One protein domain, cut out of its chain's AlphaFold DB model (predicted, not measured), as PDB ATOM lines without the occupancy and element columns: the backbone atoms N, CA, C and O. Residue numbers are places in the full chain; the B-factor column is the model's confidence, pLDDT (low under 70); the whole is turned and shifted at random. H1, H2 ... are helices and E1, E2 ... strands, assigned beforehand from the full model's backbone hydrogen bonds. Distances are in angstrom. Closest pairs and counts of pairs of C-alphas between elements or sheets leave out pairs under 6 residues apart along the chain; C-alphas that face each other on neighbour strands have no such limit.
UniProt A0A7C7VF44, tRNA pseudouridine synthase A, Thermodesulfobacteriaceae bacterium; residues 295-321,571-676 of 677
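What this domain is: This is residues 295 to 321 and 571 to 676 of the 677 residues of the protein "tRNA pseudouridine synthase A" of Thermodesulfobacteriaceae bacterium (UniProt A0A7C7VF44). Short strand E3 runs through the middle, with brief pairings along it to residues 603 to 604 and 640 to 641, and two long helices, H2 and H5, run side by side over part of their length. The small hairpin E1 and E2 makes one end of the longest axis and the first residues of H2 the other; H3 packs on E2 of the hairpin, and H1 lies at one side, near H3 but touching no helix. The printed part has 133 residues, with five named helices and three named strands in the order H1 H2 E1 E2 H3 H4 E3 H5; the class is mostly helix, and the one sheet, E1 - E2, is antiparallel. The whole is compact, with a radius of gyration of the C-alphas of 13.8 A and spans of 45 by 34 by 27 A.

How they stand to each other: H1, residues 295 to 307, and H3, residues 624 to 633, are near each other. H2, residues 571 to 588, touches H5, residues 659 to 674, with residues 579 to 587 alone; the closest C-alphas are those of Arg 579 and Met 659, 6.3 A apart, and the helices run the same way at a shallow tilt of 15 degrees. E1, residues 614 to 616, and E2, residues 619 to 621, form an antiparallel hairpin at 150 degrees, with N 616 and O 619 at 2.9 A and N 621 and O 614 at 3.0 A, within hydrogen-bond range. The closest C-alphas of E2 and H3 are those of Ile 621 and Met 627, 5.8 A apart. H3 touches H4, residues 642 to 645, where the C-alphas of Ser 624 and Gly 642 come closest, at 5.8 A. H3 and H5 are close but not clearly touching, with the C-alphas of Leu 631 and Ala 672 closest, 7.2 A apart, at a steep tilt of 69 degrees, only just short of about perpendicular, opposite ways. E3, residues 651 to 654, pairs with no named strand, but short antiparallel pairings join it to residues 603 to 604 and 640 to 641. In H1, H2, H3 and H5 every O i to N i+4 pair is within hydrogen-bond range; H4 is too short for one.

Where its parts are: H1 begins at C-alpha 295 (157.116, 139.276, 94.807) and is 18.4 A long. H2 begins at C-alpha 571 (157.321, 125.044, 118.039) and spans 26.2 A. H3 is 14.1 A long, and H5 runs 22.6 A to C-alpha 674 (141.834, 120.297, 86.325).

The domain as a whole: The two C-alphas farthest apart, those of Thr 571 and Asp 618, lie 45.5 A apart. Residues 322 to 570 are not printed, and C-alphas 321 and 571 are 12.7 A apart across this cut. The link from H2 to E1 is long, with 25 residues. The mean pLDDT of the printed part is 93.8, and no printed residue is under 70.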
ATOM      1  N   THR A 295     157.616 139.767  93.506       77.81
ATOM      2  CA  THR A 295     157.116 139.276  94.807       77.81
ATOM      3  C   THR A 295     156.353 140.341  95.597       77.81
ATOM      4  O   THR A 295     155.324 140.039  96.192       77.81
ATOM      5  N   LEU A 296     156.834 141.592  95.593       75.31
ATOM      6  CA  LEU A 296     156.182 142.690  96.312       75.31
ATOM      7  C   LEU A 296     154.926 143.173  95.581       75.31
ATOM      8  O   LEU A 296     153.945 143.526  96.229       75.31
ATOM      9  N   ALA A 297     154.946 143.170  94.245       79.19
ATOM     10  CA  ALA A 297     153.791 143.552  93.440       79.19
ATOM     11  C   ALA A 297     152.606 142.592  93.653       79.19
ATOM     12  O   ALA A 297     151.486 143.052  93.872       79.19
ATOM     13  N   ILE A 298     152.859 141.277  93.665       83.69
ATOM     14  CA  ILE A 298     151.823 140.254  93.883       83.69
ATOM     15  C   ILE A 298     151.270 140.317  95.307       83.69
ATOM     16  O   ILE A 298     150.053 140.376  95.470       83.69
ATOM     17  N   ASP A 299     152.129 140.380  96.332       78.75
ATOM     18  CA  ASP A 299     151.671 140.499  97.724       78.75
ATOM     19  C   ASP A 299     150.841 141.779  97.935       78.75
ATOM     20  O   ASP A 299     149.782 141.750  98.563       78.75
ATOM     21  N   SER A 300     151.253 142.901  97.331       80.38
ATOM     22  CA  SER A 300     150.487 144.150  97.376       80.38
ATOM     23  C   SER A 300     149.139 144.045  96.650       80.38
ATOM     24  O   SER A 300     148.143 144.565  97.161       80.38
ATOM     25  N   LYS A 301     149.076 143.385  95.482       84.25
ATOM     26  CA  LYS A 301     147.818 143.141  94.745       84.25
ATOM     27  C   LYS A 301     146.889 142.253  95.581       84.25
ATOM     28  O   LYS A 301     145.731 142.609  95.772       84.25
ATOM     29  N   ALA A 302     147.407 141.175  96.172       85.12
ATOM     30  CA  ALA A 302     146.655 140.266  97.039       85.12
ATOM     31  C   ALA A 302     146.092 140.971  98.287       85.12
ATOM     32  O   ALA A 302     144.902 140.850  98.579       85.12
ATOM     33  N   LYS A 303     146.912 141.765  98.989       82.88
ATOM     34  CA  LYS A 303     146.480 142.566 100.149       82.88
ATOM     35  C   LYS A 303     145.408 143.593  99.773       82.88
ATOM     36  O   LYS A 303     144.445 143.754 100.517       82.88
ATOM     37  N   SER A 304     145.541 144.243  98.615       86.88
ATOM     38  CA  SER A 304     144.541 145.189  98.101       86.88
ATOM     39  C   SER A 304     143.203 144.511  97.795       86.88
ATOM     40  O   SER A 304     142.160 144.999  98.223       86.88
ATOM     41  N   LEU A 305     143.218 143.360  97.115       88.00
ATOM     42  CA  LEU A 305     142.004 142.590  96.817       88.00
ATOM     43  C   LEU A 305     141.323 142.101  98.103       88.00
ATOM     44  O   LEU A 305     140.113 142.258  98.258       88.00
ATOM     45  N   LYS A 306     142.100 141.605  99.075       86.56
ATOM     46  CA  LYS A 306     141.579 141.212 100.390       86.56
ATOM     47  C   LYS A 306     140.938 142.389 101.134       86.56
ATOM     48  O   LYS A 306     139.868 142.236 101.715       86.56
ATOM     49  N   ALA A 307     141.544 143.577 101.074       86.06
ATOM     50  CA  ALA A 307     140.982 144.796 101.664       86.06
ATOM     51  C   ALA A 307     139.675 145.256 100.988       86.06
ATOM     52  O   ALA A 307     138.864 145.928 101.620       86.06
ATOM     53  N   GLN A 308     139.442 144.864  99.733       91.25
ATOM     54  CA  GLN A 308     138.183 145.080  99.012       91.25
ATOM     55  C   GLN A 308     137.114 144.019  99.341       91.25
ATOM     56  O   GLN A 308     136.046 144.017  98.735       91.25
ATOM     57  N   GLY A 309     137.382 143.115 100.291       91.19
ATOM     58  CA  GLY A 309     136.464 142.045 100.686       91.19
ATOM     59  C   GLY A 309     136.477 140.833  99.753       91.19
ATOM     60  O   GLY A 309     135.610 139.971  99.879       91.19
ATOM     61  N   ILE A 310     137.437 140.747  98.826       91.50
ATOM     62  CA  ILE A 310     137.606 139.574  97.964       91.50
ATOM     63  C   ILE A 310     138.336 138.492  98.758       91.50
ATOM     64  O   ILE A 310     139.402 138.733  99.328       91.50
ATOM     65  N   ASP A 311     137.771 137.288  98.775       93.00
ATOM     66  CA  ASP A 311     138.344 136.142  99.477       93.00
ATOM     67  C   ASP A 311     139.562 135.569  98.730       93.00
ATOM     68  O   ASP A 311     139.425 134.769  97.802       93.00
ATOM     69  N   ILE A 312     140.757 136.026  99.121       93.62
ATOM     70  CA  ILE A 312     142.046 135.639  98.536       93.62
ATOM     71  C   ILE A 312     142.817 134.722  99.488       93.62
ATOM     72  O   ILE A 312     143.153 135.113 100.612       93.62
ATOM     73  N   VAL A 313     143.220 133.557  98.978       94.25
ATOM     74  CA  VAL A 313     144.208 132.677  99.608       94.25
ATOM     75  C   VAL A 313     145.610 133.178  99.249       94.25
ATOM     76  O   VAL A 313     146.045 133.085  98.102       94.25
ATOM     77  N   ASN A 314     146.326 133.756 100.218       92.19
ATOM     78  CA  ASN A 314     147.660 134.312  99.978       92.19
ATOM     79  C   ASN A 314     148.764 133.308 100.338       92.19
ATOM     80  O   ASN A 314     149.148 133.197 101.498       92.19
ATOM     81  N   LEU A 315     149.317 132.642  99.321       94.88
ATOM     82  CA  LEU A 315     150.484 131.755  99.418       94.88
ATOM     83  C   LEU A 315     151.745 132.412  98.824       94.88
ATOM     84  O   LEU A 315     152.725 131.738  98.513       94.88
ATOM     85  N   SER A 316     151.736 133.736  98.634       90.69
ATOM     86  CA  SER A 316     152.852 134.485  98.047       90.69
ATOM     87  C   SER A 316     153.795 135.075  99.099       90.69
ATOM     88  O   SER A 316     154.953 135.367  98.784       90.69
ATOM     89  N   ALA A 317     153.320 135.236 100.338       82.50
ATOM     90  CA  ALA A 317     154.038 135.908 101.412       82.50
ATOM     91  C   ALA A 317     155.336 135.176 101.791       82.50
ATOM     92  O   ALA A 317     155.456 133.962 101.697       82.50
ATOM     93  N   GLY A 318     156.350 135.939 102.195       80.94
ATOM     94  CA  GLY A 318     157.643 135.409 102.633       80.94
ATOM     95  C   GLY A 318     157.878 135.593 104.128       80.94
ATOM     96  O   GLY A 318     159.025 135.807 104.525       80.94
ATOM     97  N   GLU A 319     156.824 135.609 104.935       84.81
ATOM     98  CA  GLU A 319     156.871 135.881 106.370       84.81
ATOM     99  C   GLU A 319     156.104 134.818 107.161       84.81
ATOM    100  O   GLU A 319     155.059 134.388 106.683       84.81
ATOM    101  N   PRO A 320     156.621 134.381 108.327       87.62
ATOM    102  CA  PRO A 320     155.865 133.557 109.265       87.62
ATOM    103  C   PRO A 320     154.557 134.229 109.692       87.62
ATOM    104  O   PRO A 320     154.527 135.437 109.912       87.62
ATOM    105  N   ASP A 321     153.512 133.427 109.860       90.81
ATOM    106  CA  ASP A 321     152.217 133.793 110.445       90.81
ATOM    107  C   ASP A 321     152.238 133.867 111.978       90.81
ATOM    108  O   ASP A 321     151.365 134.482 112.588       90.81
ATOM    109  N   THR A 571     158.768 124.916 118.267       94.38
ATOM    110  CA  THR A 571     157.321 125.044 118.039       94.38
ATOM    111  C   THR A 571     157.009 125.436 116.594       94.38
ATOM    112  O   THR A 571     156.196 124.774 115.945       94.38
ATOM    113  N   MET A 572     157.693 126.451 116.055       95.25
ATOM    114  CA  MET A 572     157.506 126.880 114.664       95.25
ATOM    115  C   MET A 572     157.917 125.796 113.665       95.25
ATOM    116  O   MET A 572     157.172 125.507 112.733       95.25
ATOM    117  N   LYS A 573     159.061 125.132 113.877       95.44
ATOM    118  CA  LYS A 573     159.532 124.034 113.014       95.44
ATOM    119  C   LYS A 573     158.536 122.884 112.956       95.44
ATOM    120  O   LYS A 573     158.297 122.358 111.873       95.44
ATOM    121  N   LYS A 574     157.935 122.509 114.089       95.81
ATOM    122  CA  LYS A 574     156.917 121.451 114.138       95.81
ATOM    123  C   LYS A 574     155.696 121.811 113.288       95.81
ATOM    124  O   LYS A 574     155.251 120.985 112.498       95.81
ATOM    125  N   ALA A 575     155.196 123.038 113.416       96.31
ATOM    126  CA  ALA A 575     154.067 123.509 112.620       96.31
ATOM    127  C   ALA A 575     154.410 123.589 111.124       96.31
ATOM    128  O   ALA A 575     153.642 123.113 110.292       96.31
ATOM    129  N   PHE A 576     155.579 124.127 110.763       97.44
ATOM    130  CA  PHE A 576     156.004 124.166 109.364       97.44
ATOM    131  C   PHE A 576     156.215 122.774 108.772       97.44
ATOM    132  O   PHE A 576     155.872 122.577 107.614       97.44
ATOM    133  N   LEU A 577     156.706 121.800 109.543       97.06
ATOM    134  CA  LEU A 577     156.840 120.416 109.085       97.06
ATOM    135  C   LEU A 577     155.476 119.796 108.753       97.06
ATOM    136  O   LEU A 577     155.330 119.155 107.716       97.06
ATOM    137  N   GLU A 578     154.472 120.007 109.604       97.62
ATOM    138  CA  GLU A 578     153.106 119.538 109.357       97.62
ATOM    139  C   GLU A 578     152.534 120.150 108.068       97.62
ATOM    140  O   GLU A 578     152.059 119.431 107.186       97.62
ATOM    141  N   ARG A 579     152.673 121.472 107.918       97.62
ATOM    142  CA  ARG A 579     152.226 122.234 106.740       97.62
ATOM    143  C   ARG A 579     152.949 121.808 105.460       97.62
ATOM    144  O   ARG A 579     152.307 121.623 104.430       97.62
ATOM    145  N   LYS A 580     154.267 121.602 105.538       97.06
ATOM    146  CA  LYS A 580     155.117 121.084 104.458       97.06
ATOM    147  C   LYS A 580     154.645 119.706 104.000       97.06
ATOM    148  O   LYS A 580     154.436 119.492 102.813       97.06
ATOM    149  N   ASN A 581     154.447 118.779 104.934       97.12
ATOM    150  CA  ASN A 581     154.028 117.418 104.608       97.12
ATOM    151  C   ASN A 581     152.653 117.401 103.931       97.12
ATOM    152  O   ASN A 581     152.454 116.656 102.973       97.12
ATOM    153  N   PHE A 582     151.721 118.237 104.400       97.81
ATOM    154  CA  PHE A 582     150.414 118.385 103.768       97.81
ATOM    155  C   PHE A 582     150.537 118.929 102.338       97.81
ATOM    156  O   PHE A 582     150.078 118.282 101.399       97.81
ATOM    157  N   ILE A 583     151.184 120.088 102.153       96.94
ATOM    158  CA  ILE A 583     151.249 120.745 100.841       96.94
ATOM    159  C   ILE A 583     152.002 119.897  99.807       96.94
ATOM    160  O   ILE A 583     151.532 119.779  98.678       96.94
ATOM    161  N   THR A 584     153.110 119.249 100.191       96.19
ATOM    162  CA  THR A 584     153.868 118.340  99.315       96.19
ATOM    163  C   THR A 584     152.994 117.177  98.858       96.19
ATOM    164  O   THR A 584     152.808 116.993  97.657       96.19
ATOM    165  N   LYS A 585     152.365 116.459  99.797       95.81
ATOM    166  CA  LYS A 585     151.500 115.316  99.476       95.81
ATOM    167  C   LYS A 585     150.323 115.715  98.583       95.81
ATOM    168  O   LYS A 585     149.924 114.952  97.704       95.81
ATOM    169  N   THR A 586     149.736 116.889  98.813       95.75
ATOM    170  CA  THR A 586     148.603 117.348  98.006       95.75
ATOM    171  C   THR A 586     149.033 117.713  96.589       95.75
ATOM    172  O   THR A 586     148.333 117.324  95.657       95.75
ATOM    173  N   LEU A 587     150.175 118.383  96.406       95.94
ATOM    174  CA  LEU A 587     150.718 118.697  95.077       95.94
ATOM    175  C   LEU A 587     151.084 117.432  94.292       95.94
ATOM    176  O   LEU A 587     150.702 117.323  93.133       95.94
ATOM    177  N   GLU A 588     151.730 116.451  94.927       92.81
ATOM    178  CA  GLU A 588     152.079 115.158  94.310       92.81
ATOM    179  C   GLU A 588     150.857 114.349  93.846       92.81
ATOM    180  O   GLU A 588     150.976 113.479  92.988       92.81
ATOM    181  N   SER A 589     149.677 114.624  94.409       95.38
ATOM    182  CA  SER A 589     148.428 113.965  94.012       95.38
ATOM    183  C   SER A 589     147.724 114.607  92.809       95.38
ATOM    184  O   SER A 589     146.667 114.119  92.414       95.38
ATOM    185  N   ILE A 590     148.252 115.711  92.267       96.19
ATOM    186  CA  ILE A 590     147.691 116.400  91.099       96.19
ATOM    187  C   ILE A 590     148.445 115.937  89.849       96.19
ATOM    188  O   ILE A 590     149.637 116.203  89.701       96.19
ATOM    189  N   ASP A 591     147.739 115.290  88.922       94.94
ATOM    190  CA  ASP A 591     148.323 114.810  87.667       94.94
ATOM    191  C   ASP A 591     148.990 115.949  86.879       94.94
ATOM    192  O   ASP A 591     148.370 116.967  86.569       94.94
ATOM    193  N   GLY A 592     150.266 115.765  86.529       94.62
ATOM    194  CA  GLY A 592     151.080 116.753  85.812       94.62
ATOM    195  C   GLY A 592     151.915 117.668  86.714       94.62
ATOM    196  O   GLY A 592     152.874 118.268  86.238       94.62
ATOM    197  N   VAL A 593     151.636 117.733  88.016       96.69
ATOM    198  CA  VAL A 593     152.466 118.491  88.959       96.69
ATOM    199  C   VAL A 593     153.629 117.626  89.436       96.69
ATOM    200  O   VAL A 593     153.442 116.492  89.869       96.69
ATOM    201  N   THR A 594     154.842 118.175  89.403       93.88
ATOM    202  CA  THR A 594     156.006 117.557  90.059       93.88
ATOM    203  C   THR A 594     156.671 118.561  90.986       93.88
ATOM    204  O   THR A 594     156.649 119.762  90.734       93.88
ATOM    205  N   SER A 595     157.250 118.105  92.093       92.19
ATOM    206  CA  SER A 595     157.958 118.985  93.024       92.19
ATOM    207  C   SER A 595     159.126 118.267  93.671       92.19
ATOM    208  O   SER A 595     159.025 117.088  93.999       92.19
ATOM    209  N   VAL A 596     160.210 119.000  93.912       93.31
ATOM    210  CA  VAL A 596     161.272 118.548  94.813       93.31
ATOM    211  C   VAL A 596     160.800 118.764  96.246       93.31
ATOM    212  O   VAL A 596     160.344 119.858  96.585       93.31
ATOM    213  N   GLU A 597     160.914 117.739  97.090       94.06
ATOM    214  CA  GLU A 597     160.585 117.866  98.507       94.06
ATOM    215  C   GLU A 597     161.540 118.869  99.188       94.06
ATOM    216  O   GLU A 597     162.758 118.668  99.173       94.06
ATOM    217  N   PRO A 598     161.027 119.951  99.804       95.50
ATOM    218  CA  PRO A 598     161.880 120.927 100.469       95.50
ATOM    219  C   PRO A 598     162.455 120.349 101.771       95.50
ATOM    220  O   PRO A 598     161.730 119.786 102.600       95.50
ATOM    221  N   ALA A 599     163.759 120.542 101.972       95.56
ATOM    222  CA  ALA A 599     164.483 120.144 103.181       95.56
ATOM    223  C   ALA A 599     164.506 121.251 104.254       95.56
ATOM    224  O   ALA A 599     164.788 120.980 105.424       95.56
ATOM    225  N   GLY A 600     164.171 122.492 103.885       96.50
ATOM    226  CA  GLY A 600     164.076 123.621 104.805       96.50
ATOM    227  C   GLY A 600     163.308 124.825 104.253       96.50
ATOM    228  O   GLY A 600     162.579 124.723 103.266       96.50
ATOM    229  N   ALA A 601     163.486 125.974 104.911       97.31
ATOM    230  CA  ALA A 601     162.702 127.196 104.721       97.31
ATOM    231  C   ALA A 601     161.191 126.948 104.915       97.31
ATOM    232  O   ALA A 601     160.783 126.113 105.719       97.31
ATOM    233  N   PHE A 602     160.348 127.719 104.228       97.31
ATOM    234  CA  PHE A 602     158.894 127.534 104.247       97.31
ATOM    235  C   PHE A 602     158.255 127.727 102.862       97.31
ATOM    236  O   PHE A 602     157.186 128.333 102.705       97.31
ATOM    237  N   TYR A 603     158.962 127.245 101.839       97.81
ATOM    238  CA  TYR A 603     158.572 127.335 100.436       97.81
ATOM    239  C   TYR A 603     158.537 125.958  99.782       97.81
ATOM    240  O   TYR A 603     159.307 125.071 100.150       97.81
ATOM    241  N   ILE A 604     157.648 125.804  98.804       97.62
ATOM    242  CA  ILE A 604     157.656 124.708  97.837       97.62
ATOM    243  C   ILE A 604     157.619 125.301  96.427       97.62
ATOM    244  O   ILE A 604     156.982 126.335  96.191       97.62
ATOM    245  N   PHE A 605     158.336 124.658  95.508       97.88
ATOM    246  CA  PHE A 605     158.543 125.137  94.145       97.88
ATOM    247  C   PHE A 605     158.164 124.034  93.144       97.88
ATOM    248  O   PHE A 605     159.056 123.353  92.640       97.88
ATOM    249  N   PRO A 606     156.858 123.761  92.939       97.69
ATOM    250  CA  PRO A 606     156.389 122.771  91.970       97.69
ATOM    251  C   PRO A 606     156.560 123.236  90.520       97.69
ATOM    252  O   PRO A 606     156.362 124.413  90.209       97.69
ATOM    253  N   ASP A 607     156.902 122.292  89.646       97.69
ATOM    254  CA  ASP A 607     156.869 122.419  88.191       97.69
ATOM    255  C   ASP A 607     155.413 122.294  87.730       97.69
ATOM    256  O   ASP A 607     154.747 121.296  88.020       97.69
ATOM    257  N   LEU A 608     154.922 123.322  87.036       97.56
ATOM    258  CA  LEU A 608     153.578 123.371  86.460       97.56
ATOM    259  C   LEU A 608     153.612 123.445  84.924       97.56
ATOM    260  O   LEU A 608     152.591 123.720  84.294       97.56
ATOM    261  N   SER A 609     154.769 123.214  84.304       97.00
ATOM    262  CA  SER A 609     154.955 123.374  82.860       97.00
ATOM    263  C   SER A 609     154.131 122.398  82.016       97.00
ATOM    264  O   SER A 609     153.825 122.697  80.864       97.00
ATOM    265  N   SER A 610     153.662 121.282  82.588       97.25
ATOM    266  CA  SER A 610     152.725 120.356  81.930       97.25
ATOM    267  C   SER A 610     151.358 120.976  81.609       97.25
ATOM    268  O   SER A 610     150.563 120.386  80.873       97.25
ATOM    269  N   PHE A 611     151.041 122.122  82.214       97.12
ATOM    270  CA  PHE A 611     149.804 122.864  81.983       97.12
ATOM    271  C   PHE A 611     149.977 124.005  80.979       97.12
ATOM    272  O   PHE A 611     148.993 124.657  80.640       97.12
ATOM    273  N   TYR A 612     151.196 124.260  80.498       96.81
ATOM    274  CA  TYR A 612     151.437 125.322  79.526       96.81
ATOM    275  C   TYR A 612     150.972 124.889  78.131       96.81
ATOM    276  O   TYR A 612     151.106 123.728  77.744       96.81
ATOM    277  N   GLY A 613     150.393 125.826  77.383       96.06
ATOM    278  CA  GLY A 613     149.690 125.582  76.123       96.06
ATOM    279  C   GLY A 613     148.230 125.144  76.283       96.06
ATOM    280  O   GLY A 613     147.575 124.902  75.272       96.06
ATOM    281  N   LYS A 614     147.725 125.040  77.520       96.69
ATOM    282  CA  LYS A 614     146.304 124.816  77.822       96.69
ATOM    283  C   LYS A 614     145.568 126.136  78.045       96.69
ATOM    284  O   LYS A 614     146.200 127.157  78.338       96.69
ATOM    285  N   SER A 615     144.238 126.086  78.011       94.19
ATOM    286  CA  SER A 615     143.394 127.270  78.229       94.19
ATOM    287  C   SER A 615     142.236 127.013  79.199       94.19
ATOM    288  O   SER A 615     141.710 125.900  79.302       94.19
ATOM    289  N   ALA A 616     141.801 128.067  79.894       90.44
ATOM    290  CA  ALA A 616     140.570 128.106  80.686       90.44
ATOM    291  C   ALA A 616     139.647 129.210  80.143       90.44
ATOM    292  O   ALA A 616     139.786 130.385  80.483       90.44
ATOM    293  N   GLY A 617     138.693 128.834  79.287       88.25
ATOM    294  CA  GLY A 617     137.884 129.815  78.555       88.25
ATOM    295  C   GLY A 617     138.750 130.584  77.556       88.25
ATOM    296  O   GLY A 617     139.390 129.956  76.720       88.25
ATOM    297  N   ASP A 618     138.786 131.912  77.678       86.94
ATOM    298  CA  ASP A 618     139.593 132.808  76.830       86.94
ATOM    299  C   ASP A 618     140.987 133.119  77.426       86.94
ATOM    300  O   ASP A 618     141.685 134.010  76.944       86.94
ATOM    301  N   ILE A 619     141.377 132.439  78.513       89.75
ATOM    302  CA  ILE A 619     142.669 132.633  79.186       89.75
ATOM    303  C   ILE A 619     143.626 131.521  78.755       89.75
ATOM    304  O   ILE A 619     143.451 130.368  79.158       89.75
ATOM    305  N   ASP A 620     144.642 131.877  77.974       93.75
ATOM    306  CA  ASP A 620     145.732 130.982  77.583       93.75
ATOM    307  C   ASP A 620     146.853 130.996  78.626       93.75
ATOM    308  O   ASP A 620     147.235 132.058  79.121       93.75
ATOM    309  N   ILE A 621     147.411 129.825  78.935       96.75
ATOM    310  CA  ILE A 621     148.504 129.685  79.901       96.75
ATOM    311  C   ILE A 621     149.793 129.331  79.160       96.75
ATOM    312  O   ILE A 621     149.995 128.174  78.803       96.75
ATOM    313  N   ASN A 622     150.694 130.292  78.938       96.00
ATOM    314  CA  ASN A 622     151.936 130.065  78.180       96.00
ATOM    315  C   ASN A 622     153.213 130.088  79.035       96.00
ATOM    316  O   ASN A 622     154.295 129.813  78.518       96.00
ATOM    317  N   GLY A 623     153.104 130.392  80.328       97.06
ATOM    318  CA  GLY A 623     154.232 130.430  81.258       97.06
ATOM    319  C   GLY A 623     153.797 130.700  82.695       97.06
ATOM    320  O   GLY A 623     152.601 130.799  82.994       97.06
ATOM    321  N   SER A 624     154.763 130.853  83.606       96.94
ATOM    322  CA  SER A 624     154.466 131.026  85.034       96.94
ATOM    323  C   SER A 624     153.745 132.340  85.350       96.94
ATOM    324  O   SER A 624     152.982 132.388  86.312       96.94
ATOM    325  N   LEU A 625     153.942 133.393  84.546       94.38
ATOM    326  CA  LEU A 625     153.213 134.662  84.686       94.38
ATOM    327  C   LEU A 625     151.719 134.488  84.407       94.38
ATOM    328  O   LEU A 625     150.912 134.808  85.277       94.38
ATOM    329  N   ASP A 626     151.372 133.913  83.252       94.31
ATOM    330  CA  ASP A 626     149.981 133.643  82.876       94.31
ATOM    331  C   ASP A 626     149.311 132.723  83.905       94.31
ATOM    332  O   ASP A 626     148.185 132.972  84.331       94.31
ATOM    333  N   MET A 627     150.034 131.699  84.378       97.06
ATOM    334  CA  MET A 627     149.561 130.819  85.448       97.06
ATOM    335  C   MET A 627     149.305 131.593  86.751       97.06
ATOM    336  O   MET A 627     148.275 131.392  87.390       97.06
ATOM    337  N   ALA A 628     150.210 132.484  87.163       95.06
ATOM    338  CA  ALA A 628     150.040 133.280  88.377       95.06
ATOM    339  C   ALA A 628     148.832 134.227  88.286       95.06
ATOM    340  O   ALA A 628     148.069 134.332  89.250       95.06
ATOM    341  N   ASP A 629     148.638 134.884  87.141       92.19
ATOM    342  CA  ASP A 629     147.486 135.757  86.908       92.19
ATOM    343  C   ASP A 629     146.179 134.952  86.853       92.19
ATOM    344  O   ASP A 629     145.217 135.312  87.534       92.19
ATOM    345  N   TYR A 630     146.160 133.802  86.171       95.38
ATOM    346  CA  TYR A 630     145.021 132.880  86.158       95.38
ATOM    347  C   TYR A 630     144.634 132.410  87.566       95.38
ATOM    348  O   TYR A 630     143.462 132.472  87.951       95.38
ATOM    349  N   LEU A 631     145.611 131.979  88.369       96.31
ATOM    350  CA  LEU A 631     145.367 131.549  89.743       96.31
ATOM    351  C   LEU A 631     144.842 132.698  90.610       96.31
ATOM    352  O   LEU A 631     143.943 132.484  91.421       96.31
ATOM    353  N   LEU A 632     145.339 133.921  90.431       93.88
ATOM    354  CA  LEU A 632     144.888 135.072  91.210       93.88
ATOM    355  C   LEU A 632     143.475 135.529  90.822       93.88
ATOM    356  O   LEU A 632     142.665 135.868  91.692       93.88
ATOM    357  N   GLU A 633     143.170 135.562  89.528       90.38
ATOM    358  CA  GLU A 633     141.920 136.120  89.009       90.38
ATOM    359  C   GLU A 633     140.771 135.114  89.043       90.38
ATOM    360  O   GLU A 633     139.661 135.480  89.440       90.38
ATOM    361  N   THR A 634     141.050 133.848  88.729       92.00
ATOM    362  CA  THR A 634     140.051 132.774  88.682       92.00
ATOM    363  C   THR A 634     140.009 132.000  89.991       92.00
ATOM    364  O   THR A 634     138.966 131.931  90.640       92.00
ATOM    365  N   ALA A 635     141.149 131.448  90.419       94.88
ATOM    366  CA  ALA A 635     141.216 130.583  91.598       94.88
ATOM    367  C   ALA A 635     141.330 131.363  92.918       94.88
ATOM    368  O   ALA A 635     141.247 130.771  93.991       94.88
ATOM    369  N   ARG A 636     141.512 132.691  92.862       95.75
ATOM    370  CA  ARG A 636     141.710 133.557  94.035       95.75
ATOM    371  C   ARG A 636     142.893 133.127  94.912       95.75
ATOM    372  O   ARG A 636     142.841 133.259  96.135       95.75
ATOM    373  N   ILE A 637     143.968 132.644  94.289       96.69
ATOM    374  CA  ILE A 637     145.224 132.259  94.942       96.69
ATOM    375  C   ILE A 637     146.322 133.239  94.534       96.69
ATOM    376  O   ILE A 637     146.632 133.381  93.356       96.69
ATOM    377  N   ALA A 638     146.970 133.874  95.506       95.62
ATOM    378  CA  ALA A 638     148.196 134.620  95.253       95.62
ATOM    379  C   ALA A 638     149.411 133.700  95.423       95.62
ATOM    380  O   ALA A 638     149.676 133.222  96.524       95.62
ATOM    381  N   ALA A 639     150.166 133.492  94.347       95.38
ATOM    382  CA  ALA A 639     151.427 132.750  94.314       95.38
ATOM    383  C   ALA A 639     152.436 133.496  93.428       95.38
ATOM    384  O   ALA A 639     152.050 134.396  92.685       95.38
ATOM    385  N   VAL A 640     153.729 133.178  93.527       96.00
ATOM    386  CA  VAL A 640     154.761 133.928  92.786       96.00
ATOM    387  C   VAL A 640     155.242 133.135  91.565       96.00
ATOM    388  O   VAL A 640     155.642 131.984  91.741       96.00
ATOM    389  N   PRO A 641     155.271 133.742  90.362       96.62
ATOM    390  CA  PRO A 641     155.721 133.096  89.135       96.62
ATOM    391  C   PRO A 641     157.204 132.728  89.194       96.62
ATOM    392  O   PRO A 641     158.036 133.530  89.633       96.62
ATOM    393  N   GLY A 642     157.539 131.522  88.739       96.75
ATOM    394  CA  GLY A 642     158.895 130.976  88.735       96.75
ATOM    395  C   GLY A 642     159.902 131.815  87.954       96.75
ATOM    396  O   GLY A 642     161.053 131.941  88.381       96.75
ATOM    397  N   ILE A 643     159.466 132.499  86.889       95.75
ATOM    398  CA  ILE A 643     160.327 133.407  86.114       95.75
ATOM    399  C   ILE A 643     160.928 134.524  86.978       95.75
ATOM    400  O   ILE A 643     162.034 134.988  86.706       95.75
ATOM    401  N   ALA A 644     160.259 134.928  88.067       94.38
ATOM    402  CA  ALA A 644     160.795 135.911  89.010       94.38
ATOM    403  C   ALA A 644     162.040 135.406  89.767       94.38
ATOM    404  O   ALA A 644     162.789 136.209  90.325       94.38
ATOM    405  N   PHE A 645     162.251 134.090  89.788       96.25
ATOM    406  CA  PHE A 645     163.382 133.400  90.405       96.25
ATOM    407  C   PHE A 645     164.325 132.777  89.360       96.25
ATOM    408  O   PHE A 645     165.264 132.073  89.725       96.25
ATOM    409  N   GLY A 646     164.086 133.038  88.069       95.56
ATOM    410  CA  GLY A 646     164.916 132.576  86.957       95.56
ATOM    411  C   GLY A 646     164.502 131.251  86.313       95.56
ATOM    412  O   GLY A 646     165.218 130.807  85.421       95.56
ATOM    413  N   ASP A 647     163.377 130.639  86.705       96.19
ATOM    414  CA  ASP A 647     162.901 129.386  86.099       96.19
ATOM    415  C   ASP A 647     161.389 129.414  85.840       96.19
ATOM    416  O   ASP A 647     160.581 129.272  86.755       96.19
ATOM    417  N   ASP A 648     161.004 129.616  84.579       96.81
ATOM    418  CA  ASP A 648     159.611 129.842  84.169       96.81
ATOM    419  C   ASP A 648     158.726 128.596  84.233       96.81
ATOM    420  O   ASP A 648     157.519 128.709  84.071       96.81
ATOM    421  N   ARG A 649     159.294 127.408  84.463       96.62
ATOM    422  CA  ARG A 649     158.519 126.161  84.582       96.62
ATOM    423  C   ARG A 649     157.758 126.066  85.902       96.62
ATOM    424  O   ARG A 649     156.789 125.321  86.023       96.62
ATOM    425  N   PHE A 650     158.229 126.793  86.909       97.44
ATOM    426  CA  PHE A 650     157.843 126.590  88.296       97.44
ATOM    427  C   PHE A 650     156.949 127.710  88.832       97.44
ATOM    428  O   PHE A 650     156.820 128.790  88.255       97.44
ATOM    429  N   MET A 651     156.356 127.469  89.997       97.31
ATOM    430  CA  MET A 651     155.647 128.464  90.805       97.31
ATOM    431  C   MET A 651     156.118 128.363  92.250       97.31
ATOM    432  O   MET A 651     156.321 127.263  92.746       97.31
ATOM    433  N   ARG A 652     156.250 129.482  92.972       97.94
ATOM    434  CA  ARG A 652     156.544 129.449  94.414       97.94
ATOM    435  C   ARG A 652     155.278 129.614  95.240       97.94
ATOM    436  O   ARG A 652     154.633 130.665  95.176       97.94
ATOM    437  N   PHE A 653     155.042 128.643  96.117       97.56
ATOM    438  CA  PHE A 653     154.049 128.709  97.185       97.56
ATOM    439  C   PHE A 653     154.748 128.753  98.543       97.56
ATOM    440  O   PHE A 653     155.702 128.014  98.794       97.56
ATOM    441  N   SER A 654     154.282 129.627  99.429       97.06
ATOM    442  CA  SER A 654     154.679 129.635 100.830       97.06
ATOM    443  C   SER A 654     153.626 128.949 101.683       97.06
ATOM    444  O   SER A 654     152.439 129.238 101.565       97.06
ATOM    445  N   TYR A 655     154.088 128.084 102.582       96.44
ATOM    446  CA  TYR A 655     153.269 127.446 103.614       96.44
ATOM    447  C   TYR A 655     153.484 128.089 104.997       96.44
ATOM    448  O   TYR A 655     153.282 127.466 106.040       96.44
ATOM    449  N   ALA A 656     153.890 129.361 105.018       94.75
ATOM    450  CA  ALA A 656     154.013 130.176 106.223       94.75
ATOM    451  C   ALA A 656     152.678 130.848 106.605       94.75
ATOM    452  O   ALA A 656     152.605 132.052 106.821       94.75
ATOM    453  N   THR A 657     151.601 130.065 106.615       93.38
ATOM    454  CA  THR A 657     150.242 130.507 106.952       93.38
ATOM    455  C   THR A 657     149.474 129.369 107.627       93.38
ATOM    456  O   THR A 657     149.974 128.242 107.696       93.38
ATOM    457  N   ASP A 658     148.272 129.651 108.121       92.44
ATOM    458  CA  ASP A 658     147.424 128.680 108.803       92.44
ATOM    459  C   ASP A 658     147.116 127.463 107.922       92.44
ATOM    460  O   ASP A 658     146.918 127.579 106.711       92.44
ATOM    461  N   MET A 659     147.014 126.284 108.547       95.44
ATOM    462  CA  MET A 659     146.743 125.028 107.834       95.44
ATOM    463  C   MET A 659     145.453 125.103 107.008       95.44
ATOM    464  O   MET A 659     145.432 124.657 105.868       95.44
ATOM    465  N   THR A 660     144.408 125.743 107.535       95.44
ATOM    466  CA  THR A 660     143.122 125.905 106.838       95.44
ATOM    467  C   THR A 660     143.249 126.720 105.548       95.44
ATOM    468  O   THR A 660     142.585 126.420 104.558       95.44
ATOM    469  N   VAL A 661     144.131 127.725 105.521       95.00
ATOM    470  CA  VAL A 661     144.421 128.521 104.320       95.00
ATOM    471  C   VAL A 661     145.192 127.685 103.297       95.00
ATOM    472  O   VAL A 661     144.945 127.806 102.098       95.00
ATOM    473  N   ILE A 662     146.102 126.820 103.755       96.81
ATOM    474  CA  ILE A 662     146.852 125.900 102.888       96.81
ATOM    475  C   ILE A 662     145.914 124.856 102.278       96.81
ATOM    476  O   ILE A 662     145.951 124.651 101.067       96.81
ATOM    477  N   GLU A 663     145.064 124.223 103.087       97.75
ATOM    478  CA  GLU A 663     144.051 123.258 102.646       97.75
ATOM    479  C   GLU A 663     143.147 123.857 101.568       97.75
ATOM    480  O   GLU A 663     143.033 123.304 100.472       97.75
ATOM    481  N   GLU A 664     142.574 125.030 101.840       97.50
ATOM    482  CA  GLU A 664     141.716 125.732 100.888       97.50
ATOM    483  C   GLU A 664     142.477 126.130  99.618       97.50
ATOM    484  O   GLU A 664     141.998 125.914  98.503       97.50
ATOM    485  N   GLY A 665     143.696 126.654  99.760       97.25
ATOM    486  CA  GLY A 665     144.548 127.010  98.628       97.25
ATOM    487  C   GLY A 665     144.861 125.823  97.726       97.25
ATOM    488  O   GLY A 665     144.795 125.948  96.505       97.25
ATOM    489  N   MET A 666     145.160 124.661  98.303       97.38
ATOM    490  CA  MET A 666     145.452 123.453  97.533       97.38
ATOM    491  C   MET A 666     144.205 122.853  96.877       97.38
ATOM    492  O   MET A 666     144.295 122.362  95.751       97.38
ATOM    493  N   ASN A 667     143.040 122.937  97.525       97.19
ATOM    494  CA  ASN A 667     141.768 122.542  96.918       97.19
ATOM    495  C   ASN A 667     141.445 123.417  95.698       97.19
ATOM    496  O   ASN A 667     141.178 122.890  94.616       97.19
ATOM    497  N   ARG A 668     141.551 124.746  95.838       97.81
ATOM    498  CA  ARG A 668     141.355 125.690  94.726       97.81
ATOM    499  C   ARG A 668     142.363 125.471  93.603       97.81
ATOM    500  O   ARG A 668     141.981 125.515  92.438       97.81
ATOM    501  N   LEU A 669     143.628 125.206  93.943       97.81
ATOM    502  CA  LEU A 669     144.683 124.946  92.964       97.81
ATOM    503  C   LEU A 669     144.358 123.704  92.133       97.81
ATOM    504  O   LEU A 669     144.403 123.770  90.909       97.81
ATOM    505  N   ARG A 670     143.977 122.599  92.785       96.75
ATOM    506  CA  ARG A 670     143.574 121.363  92.104       96.75
ATOM    507  C   ARG A 670     142.445 121.619  91.110       96.75
ATOM    508  O   ARG A 670     142.608 121.335  89.928       96.75
ATOM    509  N   SER A 671     141.343 122.220  91.562       96.25
ATOM    510  CA  SER A 671     140.197 122.506  90.690       96.25
ATOM    511  C   SER A 671     140.554 123.440  89.531       96.25
ATOM    512  O   SER A 671     140.066 123.255  88.420       96.25
ATOM    513  N   ALA A 672     141.417 124.432  89.769       96.56
ATOM    514  CA  ALA A 672     141.860 125.356  88.732       96.56
ATOM    515  C   ALA A 672     142.729 124.674  87.667       96.56
ATOM    516  O   ALA A 672     142.581 124.977  86.484       96.56
ATOM    517  N   LEU A 673     143.615 123.760  88.068       96.69
ATOM    518  CA  LEU A 673     144.474 123.013  87.149       96.69
ATOM    519  C   LEU A 673     143.694 121.948  86.360       96.69
ATOM    520  O   LEU A 673     143.933 121.787  85.166       96.69
ATOM    521  N   GLU A 674     142.724 121.272  86.983       93.88
ATOM    522  CA  GLU A 674     141.834 120.297  86.325       93.88
ATOM    523  C   GLU A 674     140.903 120.940  85.281       93.88
ATOM    524  O   GLU A 674     140.463 120.274  84.343       93.88
ATOM    525  N   ALA A 675     140.602 122.236  85.420       93.88
ATOM    526  CA  ALA A 675     139.755 122.975  84.484       93.88
ATOM    527  C   ALA A 675     140.463 123.370  83.171       93.88
ATOM    528  O   ALA A 675     139.782 123.750  82.213       93.88
ATOM    529  N   LEU A 676     141.799 123.291  83.119       95.19
ATOM    530  CA  LEU A 676     142.597 123.633  81.939       95.19
ATOM    531  C   LEU A 676     142.496 122.535  80.870       95.19
ATOM    532  O   LEU A 676     142.743 121.359  81.158       95.19
TER     533      LEU A 676